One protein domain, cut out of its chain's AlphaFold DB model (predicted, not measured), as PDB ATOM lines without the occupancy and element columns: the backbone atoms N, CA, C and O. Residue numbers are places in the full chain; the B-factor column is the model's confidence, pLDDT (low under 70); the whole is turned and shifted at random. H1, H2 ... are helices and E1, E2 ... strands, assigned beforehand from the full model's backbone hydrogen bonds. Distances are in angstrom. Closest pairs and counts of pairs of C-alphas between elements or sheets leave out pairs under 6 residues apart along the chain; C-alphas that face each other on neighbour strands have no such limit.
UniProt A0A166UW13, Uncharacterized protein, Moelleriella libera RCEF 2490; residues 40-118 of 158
ATOM      1  N   HIS A  40      20.102  -8.991 -40.321       91.69
ATOM      2  CA  HIS A  40      21.409  -9.077 -40.965       91.69
ATOM      3  C   HIS A  40      21.393  -8.395 -42.332       91.69
ATOM      4  O   HIS A  40      20.584  -8.729 -43.198       91.69
ATOM      5  N   LEU A  41      22.295  -7.437 -42.522       92.69
ATOM      6  CA  LEU A  41      22.507  -6.723 -43.773       92.69
ATOM      7  C   LEU A  41      23.944  -6.951 -44.234       92.69
ATOM      8  O   LEU A  41      24.884  -6.561 -43.547       92.69
ATOM      9  N   ARG A  42      24.115  -7.514 -45.430       95.75
ATOM     10  CA  ARG A  42      25.424  -7.641 -46.072       95.75
ATOM     11  C   ARG A  42      25.495  -6.744 -47.299       95.75
ATOM     12  O   ARG A  42      24.673  -6.863 -48.203       95.75
ATOM     13  N   ILE A  43      26.491  -5.869 -47.335       97.25
ATOM     14  CA  ILE A  43      26.752  -4.941 -48.434       97.25
ATOM     15  C   ILE A  43      28.081  -5.341 -49.060       97.25
ATOM     16  O   ILE A  43      29.112  -5.287 -48.398       97.25
ATOM     17  N   ASN A  44      28.064  -5.737 -50.330       97.06
ATOM     18  CA  ASN A  44      29.281  -5.971 -51.096       97.06
ATOM     19  C   ASN A  44      29.347  -4.964 -52.246       97.06
ATOM     20  O   ASN A  44      28.505  -4.984 -53.142       97.06
ATOM     21  N   THR A  45      30.329  -4.077 -52.191       97.31
ATOM     22  CA  THR A  45      30.664  -3.107 -53.238       97.31
ATOM     23  C   THR A  45      32.082  -3.317 -53.758       97.31
ATOM     24  O   THR A  45      32.609  -2.446 -54.447       97.31
ATOM     25  N   SER A  46      32.705  -4.450 -53.424       96.69
ATOM     26  CA  SER A  46      34.094  -4.733 -53.765       96.69
ATOM     27  C   SER A  46      34.342  -4.685 -55.273       96.69
ATOM     28  O   SER A  46      33.506  -5.080 -56.091       96.69
ATOM     29  N   VAL A  47      35.513  -4.177 -55.651       96.38
ATOM     30  CA  VAL A  47      35.941  -4.055 -57.045       96.38
ATOM     31  C   VAL A  47      37.235  -4.828 -57.223       96.38
ATOM     32  O   VAL A  47      38.208  -4.594 -56.512       96.38
ATOM     33  N   ARG A  48      37.261  -5.727 -58.207       96.75
ATOM     34  CA  ARG A  48      38.457  -6.488 -58.565       96.75
ATOM     35  C   ARG A  48      38.833  -6.237 -60.018       96.75
ATOM     36  O   ARG A  48      38.078  -6.572 -60.927       96.75
ATOM     37  N   VAL A  49      40.016  -5.676 -60.220       96.56
ATOM     38  CA  VAL A  49      40.628  -5.427 -61.525       96.56
ATOM     39  C   VAL A  49      41.736  -6.453 -61.724       96.56
ATOM     40  O   VAL A  49      42.656  -6.535 -60.916       96.56
ATOM     41  N   ASN A  50      41.646  -7.240 -62.794       97.00
ATOM     42  CA  ASN A  50      42.641  -8.250 -63.152       97.00
ATOM     43  C   ASN A  50      43.286  -7.904 -64.499       97.00
ATOM     44  O   ASN A  50      42.671  -7.225 -65.319       97.00
ATOM     45  N   SER A  51      44.462  -8.480 -64.758       96.00
ATOM     46  CA  SER A  51      45.246  -8.284 -65.989       96.00
ATOM     47  C   SER A  51      45.906  -6.902 -66.068       96.00
ATOM     48  O   SER A  51      45.961  -6.163 -65.086       96.00
ATOM     49  N   ASN A  52      46.476  -6.580 -67.227       96.38
ATOM     50  CA  ASN A  52      47.308  -5.398 -67.408       96.38
ATOM     51  C   ASN A  52      46.569  -4.308 -68.192       96.38
ATOM     52  O   ASN A  52      45.638  -4.604 -68.942       96.38
ATOM     53  N   ASN A  53      47.041  -3.067 -68.065       94.19
ATOM     54  CA  ASN A  53      46.619  -1.922 -68.880       94.19
ATOM     55  C   ASN A  53      45.121  -1.574 -68.769       94.19
ATOM     56  O   ASN A  53      44.536  -1.014 -69.698       94.19
ATOM     57  N   ASN A  54      44.489  -1.882 -67.634       94.56
ATOM     58  CA  ASN A  54      43.109  -1.479 -67.387       94.56
ATOM     59  C   ASN A  54      43.030   0.008 -67.044       94.56
ATOM     60  O   ASN A  54      43.867   0.535 -66.312       94.56
ATOM     61  N   VAL A  55      41.965   0.667 -67.499       94.44
ATOM     62  CA  VAL A  55      41.643   2.043 -67.116       94.44
ATOM     63  C   VAL A  55      40.258   2.060 -66.488       94.44
ATOM     64  O   VAL A  55      39.257   1.832 -67.165       94.44
ATOM     65  N   VAL A  56      40.200   2.328 -65.187       94.69
ATOM     66  CA  VAL A  56      38.964   2.356 -64.408       94.69
ATOM     67  C   VAL A  56      38.732   3.772 -63.899       94.69
ATOM     68  O   VAL A  56      39.477   4.287 -63.065       94.69
ATOM     69  N   CYS A  57      37.681   4.403 -64.418       94.81
ATOM     70  CA  CYS A  57      37.222   5.707 -63.963       94.81
ATOM     71  C   CYS A  57      36.062   5.524 -62.986       94.81
ATOM     72  O   CYS A  57      34.993   5.050 -63.369       94.81
ATOM     73  N   MET A  58      36.261   5.929 -61.738       93.50
ATOM     74  CA  MET A  58      35.256   5.842 -60.686       93.50
ATOM     75  C   MET A  58      34.927   7.224 -60.149       93.50
ATOM     76  O   MET A  58      35.816   8.031 -59.882       93.50
ATOM     77  N   ARG A  59      33.629   7.497 -60.003       92.94
ATOM     78  CA  ARG A  59      33.151   8.739 -59.394       92.94
ATOM     79  C   ARG A  59      33.384   8.732 -57.886       92.94
ATOM     80  O   ARG A  59      33.935   9.694 -57.367       92.94
ATOM     81  N   ASP A  60      33.000   7.631 -57.249       94.19
ATOM     82  CA  ASP A  60      33.102   7.398 -55.813       94.19
ATOM     83  C   ASP A  60      33.774   6.034 -55.569       94.19
ATOM     84  O   ASP A  60      33.828   5.164 -56.445       94.19
ATOM     85  N   THR A  61      34.313   5.843 -54.373       94.88
ATOM     86  CA  THR A  61      34.959   4.602 -53.936       94.88
ATOM     87  C   THR A  61      33.929   3.531 -53.534       94.88
ATOM     88  O   THR A  61      32.812   3.861 -53.124       94.88
ATOM     89  N   PRO A  62      34.294   2.231 -53.550       96.44
ATOM     90  CA  PRO A  62      33.454   1.153 -53.025       96.44
ATOM     91  C   PRO A  62      32.938   1.428 -51.611       96.44
ATOM     92  O   PRO A  62      31.782   1.139 -51.297       96.44
ATOM     93  N   ALA A  63      33.778   2.032 -50.766       96.00
ATOM     94  CA  ALA A  63      33.440   2.384 -49.392       96.00
ATOM     95  C   ALA A  63      32.383   3.496 -49.319       96.00
ATOM     96  O   ALA A  63      31.461   3.422 -48.505       96.00
ATOM     97  N   GLU A  64      32.470   4.514 -50.178       96.50
ATOM     98  CA  GLU A  64      31.465   5.580 -50.260       96.50
ATOM     99  C   GLU A  64      30.110   5.036 -50.711       96.50
ATOM    100  O   GLU A  64      29.087   5.351 -50.094       96.50
ATOM    101  N   HIS A  65      30.095   4.147 -51.707       96.50
ATOM    102  CA  HIS A  65      28.875   3.452 -52.115       96.50
ATOM    103  C   HIS A  65      28.298   2.593 -50.988       96.50
ATOM    104  O   HIS A  65      27.102   2.687 -50.705       96.50
ATOM    105  N   ALA A  66      29.130   1.818 -50.287       97.25
ATOM    106  CA  ALA A  66      28.666   1.003 -49.168       97.25
ATOM    107  C   ALA A  66      28.060   1.854 -48.045       97.25
ATOM    108  O   ALA A  66      26.992   1.530 -47.526       97.25
ATOM    109  N   ASN A  67      28.689   2.983 -47.714       95.94
ATOM    110  CA  ASN A  67      28.186   3.920 -46.714       95.94
ATOM    111  C   ASN A  67      26.853   4.552 -47.125       95.94
ATOM    112  O   ASN A  67      25.957   4.698 -46.289       95.94
ATOM    113  N   ALA A  68      26.703   4.926 -48.398       97.12
ATOM    114  CA  ALA A  68      25.452   5.469 -48.916       97.12
ATOM    115  C   ALA A  68      24.313   4.443 -48.805       97.12
ATOM    116  O   ALA A  68      23.234   4.779 -48.310       97.12
ATOM    117  N   ILE A  69      24.579   3.188 -49.177       96.62
ATOM    118  CA  ILE A  69      23.623   2.079 -49.062       96.62
ATOM    119  C   ILE A  69      23.261   1.839 -47.593       96.62
ATOM    120  O   ILE A  69      22.081   1.837 -47.250       96.62
ATOM    121  N   ALA A  70      24.252   1.705 -46.709       95.81
ATOM    122  CA  ALA A  70      24.025   1.460 -45.285       95.81
ATOM    123  C   ALA A  70      23.141   2.546 -44.656       95.81
ATOM    124  O   ALA A  70      22.173   2.240 -43.961       95.81
ATOM    125  N   ARG A  71      23.417   3.824 -44.950       94.75
ATOM    126  CA  ARG A  71      22.609   4.952 -44.459       94.75
ATOM    127  C   ARG A  71      21.179   4.917 -44.984       94.75
ATOM    128  O   ARG A  71      20.255   5.171 -44.214       94.75
ATOM    129  N   ALA A  72      20.997   4.618 -46.269       95.12
ATOM    130  CA  ALA A  72      19.673   4.517 -46.870       95.12
ATOM    131  C   ALA A  72      18.853   3.393 -46.223       95.12
ATOM    132  O   ALA A  72      17.692   3.600 -45.884       95.12
ATOM    133  N   VAL A  73      19.474   2.237 -45.974       92.62
ATOM    134  CA  VAL A  73      18.809   1.095 -45.334       92.62
ATOM    135  C   VAL A  73      18.467   1.386 -43.875       92.62
ATOM    136  O   VAL A  73      17.343   1.130 -43.459       92.62
ATOM    137  N   VAL A  74      19.383   1.973 -43.099       90.12
ATOM    138  CA  VAL A  74      19.104   2.361 -41.704       90.12
ATOM    139  C   VAL A  74      17.957   3.366 -41.632       90.12
ATOM    140  O   VAL A  74      17.078   3.235 -40.782       90.12
ATOM    141  N   ARG A  75      17.923   4.340 -42.548       90.56
ATOM    142  CA  ARG A  75      16.813   5.291 -42.638       90.56
ATOM    143  C   ARG A  75      15.500   4.582 -42.973       90.56
ATOM    144  O   ARG A  75      14.513   4.795 -42.278       90.56
ATOM    145  N   ALA A  76      15.502   3.703 -43.973       88.50
ATOM    146  CA  ALA A  76      14.320   2.938 -44.353       88.50
ATOM    147  C   ALA A  76      13.805   2.062 -43.200       88.50
ATOM    148  O   ALA A  76      12.597   2.006 -42.978       88.50
ATOM    149  N   LEU A  77      14.706   1.430 -42.440       87.62
ATOM    150  CA  LEU A  77      14.367   0.700 -41.221       87.62
ATOM    151  C   LEU A  77      13.654   1.627 -40.241       87.62
ATOM    152  O   LEU A  77      12.509   1.358 -39.899       87.62
ATOM    153  N   GLN A  78      14.268   2.743 -39.850       85.62
ATOM    154  CA  GLN A  78      13.689   3.685 -38.883       85.62
ATOM    155  C   GLN A  78      12.307   4.201 -39.307       85.62
ATOM    156  O   GLN A  78      11.382   4.209 -38.498       85.62
ATOM    157  N   GLU A  79      12.152   4.586 -40.574       86.19
ATOM    158  CA  GLU A  79      10.909   5.151 -41.111       86.19
ATOM    159  C   GLU A  79       9.778   4.116 -41.212       86.19
ATOM    160  O   GLU A  79       8.610   4.468 -41.069       86.19
ATOM    161  N   ASN A  80      10.111   2.836 -41.411       82.69
ATOM    162  CA  ASN A  80       9.134   1.764 -41.622       82.69
ATOM    163  C   ASN A  80       9.043   0.788 -40.438       82.69
ATOM    164  O   ASN A  80       8.433  -0.266 -40.566       82.69
ATOM    165  N   SER A  81       9.628   1.101 -39.278       75.56
ATOM    166  CA  SER A  81       9.631   0.211 -38.102       75.56
ATOM    167  C   SER A  81       8.324   0.221 -37.298       75.56
ATOM    168  O   SER A  81       8.159  -0.600 -36.401       75.56
ATOM    169  N   SER A  82       7.400   1.170 -37.513       64.69
ATOM    170  CA  SER A  82       6.254   1.372 -36.605       64.69
ATOM    171  C   SER A  82       4.972   1.817 -37.323       64.69
ATOM    172  O   SER A  82       4.948   2.843 -37.990       64.69
ATOM    173  N   GLY A  83       3.874   1.073 -37.129       63.22
ATOM    174  CA  GLY A  83       2.500   1.565 -37.353       63.22
ATOM    175  C   GLY A  83       1.880   1.419 -38.753       63.22
ATOM    176  O   GLY A  83       0.701   1.726 -38.901       63.22
ATOM    177  N   GLN A  84       2.606   0.932 -39.766       58.78
ATOM    178  CA  GLN A  84       2.119   0.804 -41.158       58.78
ATOM    179  C   GLN A  84       2.473  -0.566 -41.789       58.78
ATOM    180  O   GLN A  84       2.838  -0.646 -42.954       58.78
ATOM    181  N   CYS A  85       2.362  -1.659 -41.015       58.50
ATOM    182  CA  CYS A  85       2.760  -3.029 -41.413       58.50
ATOM    183  C   CYS A  85       4.287  -3.197 -41.629       58.50
ATOM    184  O   CYS A  85       4.742  -3.758 -42.621       58.50
ATOM    185  N   GLY A  86       5.065  -2.633 -40.698       77.38
ATOM    186  CA  GLY A  86       6.512  -2.416 -40.782       77.38
ATOM    187  C   GLY A  86       7.438  -3.626 -40.612       77.38
ATOM    188  O   GLY A  86       7.000  -4.765 -40.463       77.38
ATOM    189  N   ILE A  87       8.748  -3.350 -40.587       84.44
ATOM    190  CA  ILE A  87       9.790  -4.342 -40.272       84.44
ATOM    191  C   ILE A  87       9.693  -4.680 -38.774       84.44
ATOM    192  O   ILE A  87       9.791  -3.766 -37.953       84.44
ATOM    193  N   PRO A  88       9.489  -5.954 -38.383       85.88
ATOM    194  CA  PRO A  88       9.363  -6.321 -36.978       85.88
ATOM    195  C   PRO A  88      10.703  -6.118 -36.273       85.88
ATOM    196  O   PRO A  88      11.679  -6.806 -36.584       85.88
ATOM    197  N   MET A  89      10.729  -5.164 -35.339       88.31
ATOM    198  CA  MET A  89      11.910  -4.766 -34.560       88.31
ATOM    199  C   MET A  89      11.990  -5.433 -33.183       88.31
ATOM    200  O   MET A  89      12.972  -5.235 -32.474       88.31
ATOM    201  N   ILE A  90      10.972  -6.202 -32.807       88.25
ATOM    202  CA  ILE A  90      10.916  -6.981 -31.571       88.25
ATOM    203  C   ILE A  90      10.917  -8.460 -31.963       88.25
ATOM    204  O   ILE A  90      10.246  -8.830 -32.930       88.25
ATOM    205  N   ASP A  91      11.713  -9.273 -31.280       86.50
ATOM    206  CA  ASP A  91      11.757 -10.721 -31.483       86.50
ATOM    207  C   ASP A  91      10.628 -11.454 -30.738       86.50
ATOM    208  O   ASP A  91       9.747 -10.847 -30.126       86.50
ATOM    209  N   GLU A  92      10.625 -12.782 -30.837       86.56
ATOM    210  CA  GLU A  92       9.621 -13.653 -30.216       86.56
ATOM    211  C   GLU A  92       9.651 -13.643 -28.680       86.56
ATOM    212  O   GLU A  92       8.621 -13.884 -28.048       86.56
ATOM    213  N   ASP A  93      10.783 -13.265 -28.085       85.94
ATOM    214  CA  ASP A  93      10.959 -13.127 -26.638       85.94
ATOM    215  C   ASP A  93      10.646 -11.707 -26.135       85.94
ATOM    216  O   ASP A  93      10.805 -11.401 -24.950       85.94
ATOM    217  N   GLY A  94      10.202 -10.811 -27.023       87.06
ATOM    218  CA  GLY A  94       9.889  -9.427 -26.683       87.06
ATOM    219  C   GLY A  94      11.113  -8.507 -26.592       87.06
ATOM    220  O   GLY A  94      10.984  -7.370 -26.129       87.06
ATOM    221  N   ARG A  95      12.296  -8.954 -27.025       88.81
ATOM    222  CA  ARG A  95      13.545  -8.181 -27.002       88.81
ATOM    223  C   ARG A  95      13.729  -7.397 -28.312       88.81
ATOM    224  O   ARG A  95      13.276  -7.833 -29.371       88.81
ATOM    225  N   PRO A  96      14.386  -6.222 -28.285       88.75
ATOM    226  CA  PRO A  96      14.737  -5.510 -29.510       88.75
ATOM    227  C   PRO A  96      15.694  -6.325 -30.380       88.75
ATOM    228  O   PRO A  96      16.721  -6.803 -29.901       88.75
ATOM    229  N   ARG A  97      15.397  -6.431 -31.675       89.62
ATOM    230  CA  ARG A  97      16.260  -7.120 -32.637       89.62
ATOM    231  C   ARG A  97      17.508  -6.281 -32.932       89.62
ATOM    232  O   ARG A  97      17.363  -5.141 -33.388       89.62
ATOM    233  N   PRO A  98      18.725  -6.815 -32.741       89.00
ATOM    234  CA  PRO A  98      19.946  -6.118 -33.133       89.00
ATOM    235  C   PRO A  98      20.054  -6.031 -34.661       89.00
ATOM    236  O   PRO A  98      19.572  -6.898 -35.390       89.00
ATOM    237  N   VAL A  99      20.715  -4.990 -35.166       89.44
ATOM    238  CA  VAL A  99      21.004  -4.842 -36.600       89.44
ATOM    239  C   VAL A  99      22.487  -5.104 -36.821       89.44
ATOM    240  O   VAL A  99      23.330  -4.340 -36.353       89.44
ATOM    241  N   LYS A 100      22.810  -6.171 -37.554       92.00
ATOM    242  CA  LYS A 100      24.183  -6.533 -37.911       92.00
ATOM    243  C   LYS A 100      24.451  -6.134 -39.356       92.00
ATOM    244  O   LYS A 100      23.776  -6.625 -40.258       92.00
ATOM    245  N   ILE A 101      25.441  -5.271 -39.573       93.06
ATOM    246  CA  ILE A 101      25.835  -4.812 -40.908       93.06
ATOM    247  C   ILE A 101      27.245  -5.316 -41.215       93.06
ATOM    248  O   ILE A 101      28.198  -4.965 -40.527       93.06
ATOM    249  N   GLU A 102      27.372  -6.116 -42.266       95.62
ATOM    250  CA  GLU A 102      28.645  -6.587 -42.804       95.62
ATOM    251  C   GLU A 102      28.926  -5.885 -44.128       95.62
ATOM    252  O   GLU A 102      28.090  -5.895 -45.032       95.62
ATOM    253  N   VAL A 103      30.104  -5.277 -44.249       96.56
ATOM    254  CA  VAL A 103      30.492  -4.521 -45.441       96.56
ATOM    255  C   VAL A 103      31.770  -5.095 -46.027       96.56
ATOM    256  O   VAL A 103      32.791  -5.174 -45.349       96.56
ATOM    257  N   ASP A 104      31.707  -5.437 -47.307       97.12
ATOM    258  CA  ASP A 104      32.851  -5.766 -48.144       97.12
ATOM    259  C   ASP A 104      32.988  -4.697 -49.234       97.12
ATOM    260  O   ASP A 104      32.219  -4.657 -50.192       97.12
ATOM    261  N   ALA A 105      33.941  -3.787 -49.044       97.00
ATOM    262  CA  ALA A 105      34.189  -2.646 -49.922       97.00
ATOM    263  C   ALA A 105      35.656  -2.600 -50.381       97.00
ATOM    264  O   ALA A 105      36.227  -1.524 -50.570       97.00
ATOM    265  N   GLY A 106      36.290  -3.771 -50.500       96.38
ATOM    266  CA  GLY A 106      37.674  -3.889 -50.950       96.38
ATOM    267  C   GLY A 106      37.863  -3.442 -52.401       96.38
ATOM    268  O   GLY A 106      36.951  -3.537 -53.221       96.38
ATOM    269  N   MET A 107      39.063  -2.966 -52.728       95.31
ATOM    270  CA  MET A 107      39.465  -2.723 -54.111       95.31
ATOM    271  C   MET A 107      40.792  -3.421 -54.380       95.31
ATOM    272  O   MET A 107      41.836  -2.980 -53.903       95.31
ATOM    273  N   ASP A 108      40.737  -4.491 -55.167       96.75
ATOM    274  CA  ASP A 108      41.895  -5.293 -55.539       96.75
ATOM    275  C   ASP A 108      42.282  -4.993 -56.982       96.75
ATOM    276  O   ASP A 108      41.492  -5.192 -57.904       96.75
ATOM    277  N   VAL A 109      43.516  -4.538 -57.190       96.06
ATOM    278  CA  VAL A 109      44.067  -4.278 -58.523       96.06
ATOM    279  C   VAL A 109      45.275  -5.179 -58.726       96.06
ATOM    280  O   VAL A 109      46.303  -5.018 -58.073       96.06
ATOM    281  N   LEU A 110      45.135  -6.148 -59.623       97.00
ATOM    282  CA  LEU A 110      46.136  -7.160 -59.944       97.00
ATOM    283  C   LEU A 110      46.608  -6.977 -61.388       97.00
ATOM    284  O   LEU A 110      45.787  -6.767 -62.277       97.00
ATOM    285  N   GLY A 111      47.913  -7.121 -61.623       95.31
ATOM    286  CA  GLY A 111      48.555  -6.909 -62.926       95.31
ATOM    287  C   GLY A 111      49.351  -5.602 -62.993       95.31
ATOM    288  O   GLY A 111      49.529  -4.925 -61.981       95.31
ATOM    289  N   ALA A 112      49.867  -5.274 -64.174       94.81
ATOM    290  CA  ALA A 112      50.736  -4.122 -64.419       94.81
ATOM    291  C   ALA A 112      50.022  -2.998 -65.188       94.81
ATOM    292  O   ALA A 112      49.064  -3.236 -65.920       94.81
ATOM    293  N   ASP A 113      50.510  -1.766 -65.028       93.38
ATOM    294  CA  ASP A 113      50.069  -0.585 -65.788       93.38
ATOM    295  C   ASP A 113      48.564  -0.280 -65.712       93.38
ATOM    296  O   ASP A 113      47.973   0.288 -66.632       93.38
ATOM    297  N   ASN A 114      47.927  -0.652 -64.602       94.06
ATOM    298  CA  ASN A 114      46.532  -0.329 -64.338       94.06
ATOM    299  C   ASN A 114      46.398   1.118 -63.839       94.06
ATOM    300  O   ASN A 114      47.147   1.566 -62.968       94.06
ATOM    301  N   VAL A 115      45.401   1.837 -64.347       94.88
ATOM    302  CA  VAL A 115      45.061   3.204 -63.940       94.88
ATOM    303  C   VAL A 115      43.673   3.183 -63.315       94.88
ATOM    304  O   VAL A 115      42.687   2.930 -64.002       94.88
ATOM    305  N   VAL A 116      43.585   3.474 -62.018       94.69
ATOM    306  CA  VAL A 116      42.313   3.582 -61.291       94.69
ATOM    307  C   VAL A 116      42.229   4.961 -60.655       94.69
ATOM    308  O   VAL A 116      43.163   5.390 -59.979       94.69
ATOM    309  N   GLY A 117      41.127   5.671 -60.865       93.75
ATOM    310  CA  GLY A 117      40.935   6.974 -60.242       93.75
ATOM    311  C   GLY A 117      39.695   7.704 -60.724       93.75
ATOM    312  O   GLY A 117      38.862   7.155 -61.444       93.75
ATOM    313  N   ASN A 118      39.586   8.965 -60.320       93.62
ATOM    314  CA  ASN A 118      38.520   9.840 -60.784       93.62
ATOM    315  C   ASN A 118      38.764  10.321 -62.222       93.62
ATOM    316  O   ASN A 118      39.853  10.175 -62.781       93.62
TER     317      ASN A 118
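AT A GLANCE: This is residues 40 to 118 of the 158 residues of an uncharacterized protein of Moelleriella libera RCEF 2490 (UniProt A0A166UW13). Two stretches of the chain run side by side as a long, narrow ribbon, E1-E2-E3 beside E4-E5-E6, and the ribbon folds back at one end through residues 50 to 54 and 110 to 114. The long helix H1 packs on the E1 and E4 part, and residues 81 to 98 loop round at the other end. The 79 printed residues hold one named helix and six named strands, in the order E1 E2 E3 H1 E4 E5 E6; the strands make three parallel two-strand sheets, E1 with E4, E2 with E5 and E3 with E6. The class is mixed, and the whole is an extended rod, spanning 56 by 22 by 13 A, with a radius of gyration of the C-alphas of 18.3 A.

HOW THE PARTS SIT: Start at E1, residues 40 to 44, parallel to E4, residues 99 to 104, at 15 degrees; look for N 41 and O 100, 2.8 A apart. E1 runs on into E2, residues 47 to 49, which is parallel to E5, residues 107 to 109, with N 49 and O 108 at 2.8 A. Next, E3, residues 55 to 57, is parallel to E6, residues 115 to 117, with N 56 and O 115 at 2.8 A. In H1, residues 62 to 80, every O i to N i+4 pair is within hydrogen-bond range. Its closest C-alphas to E1 are Ala 66 and Ile 43, 6.3 A apart, and to E4 Ala 66 and Val 103, 6.9 A. E1 and E3 are apart.

IN THESE COORDINATES: Find C-alpha 40 at (21.409, -9.077, -40.965), where E1 begins its 13.2 A. E2 and E3 each measure 6.6 A. H1 runs 26.9 A from C-alpha 62 at (33.454, 1.153, -53.025). E4 covers 16.6 A, E5 6.6 A, and E6 6.7 A to C-alpha 117 at (40.935, 6.974, -60.242).

THE WHOLE: The two C-alphas farthest apart are those of Gly 94 and Asp 113, 56.8 A. The printed part has no cut, and the long link is H1 to E4, 18 residues. Mean pLDDT of the printed part is 91.2; look for values under 70 at residues 82 to 85.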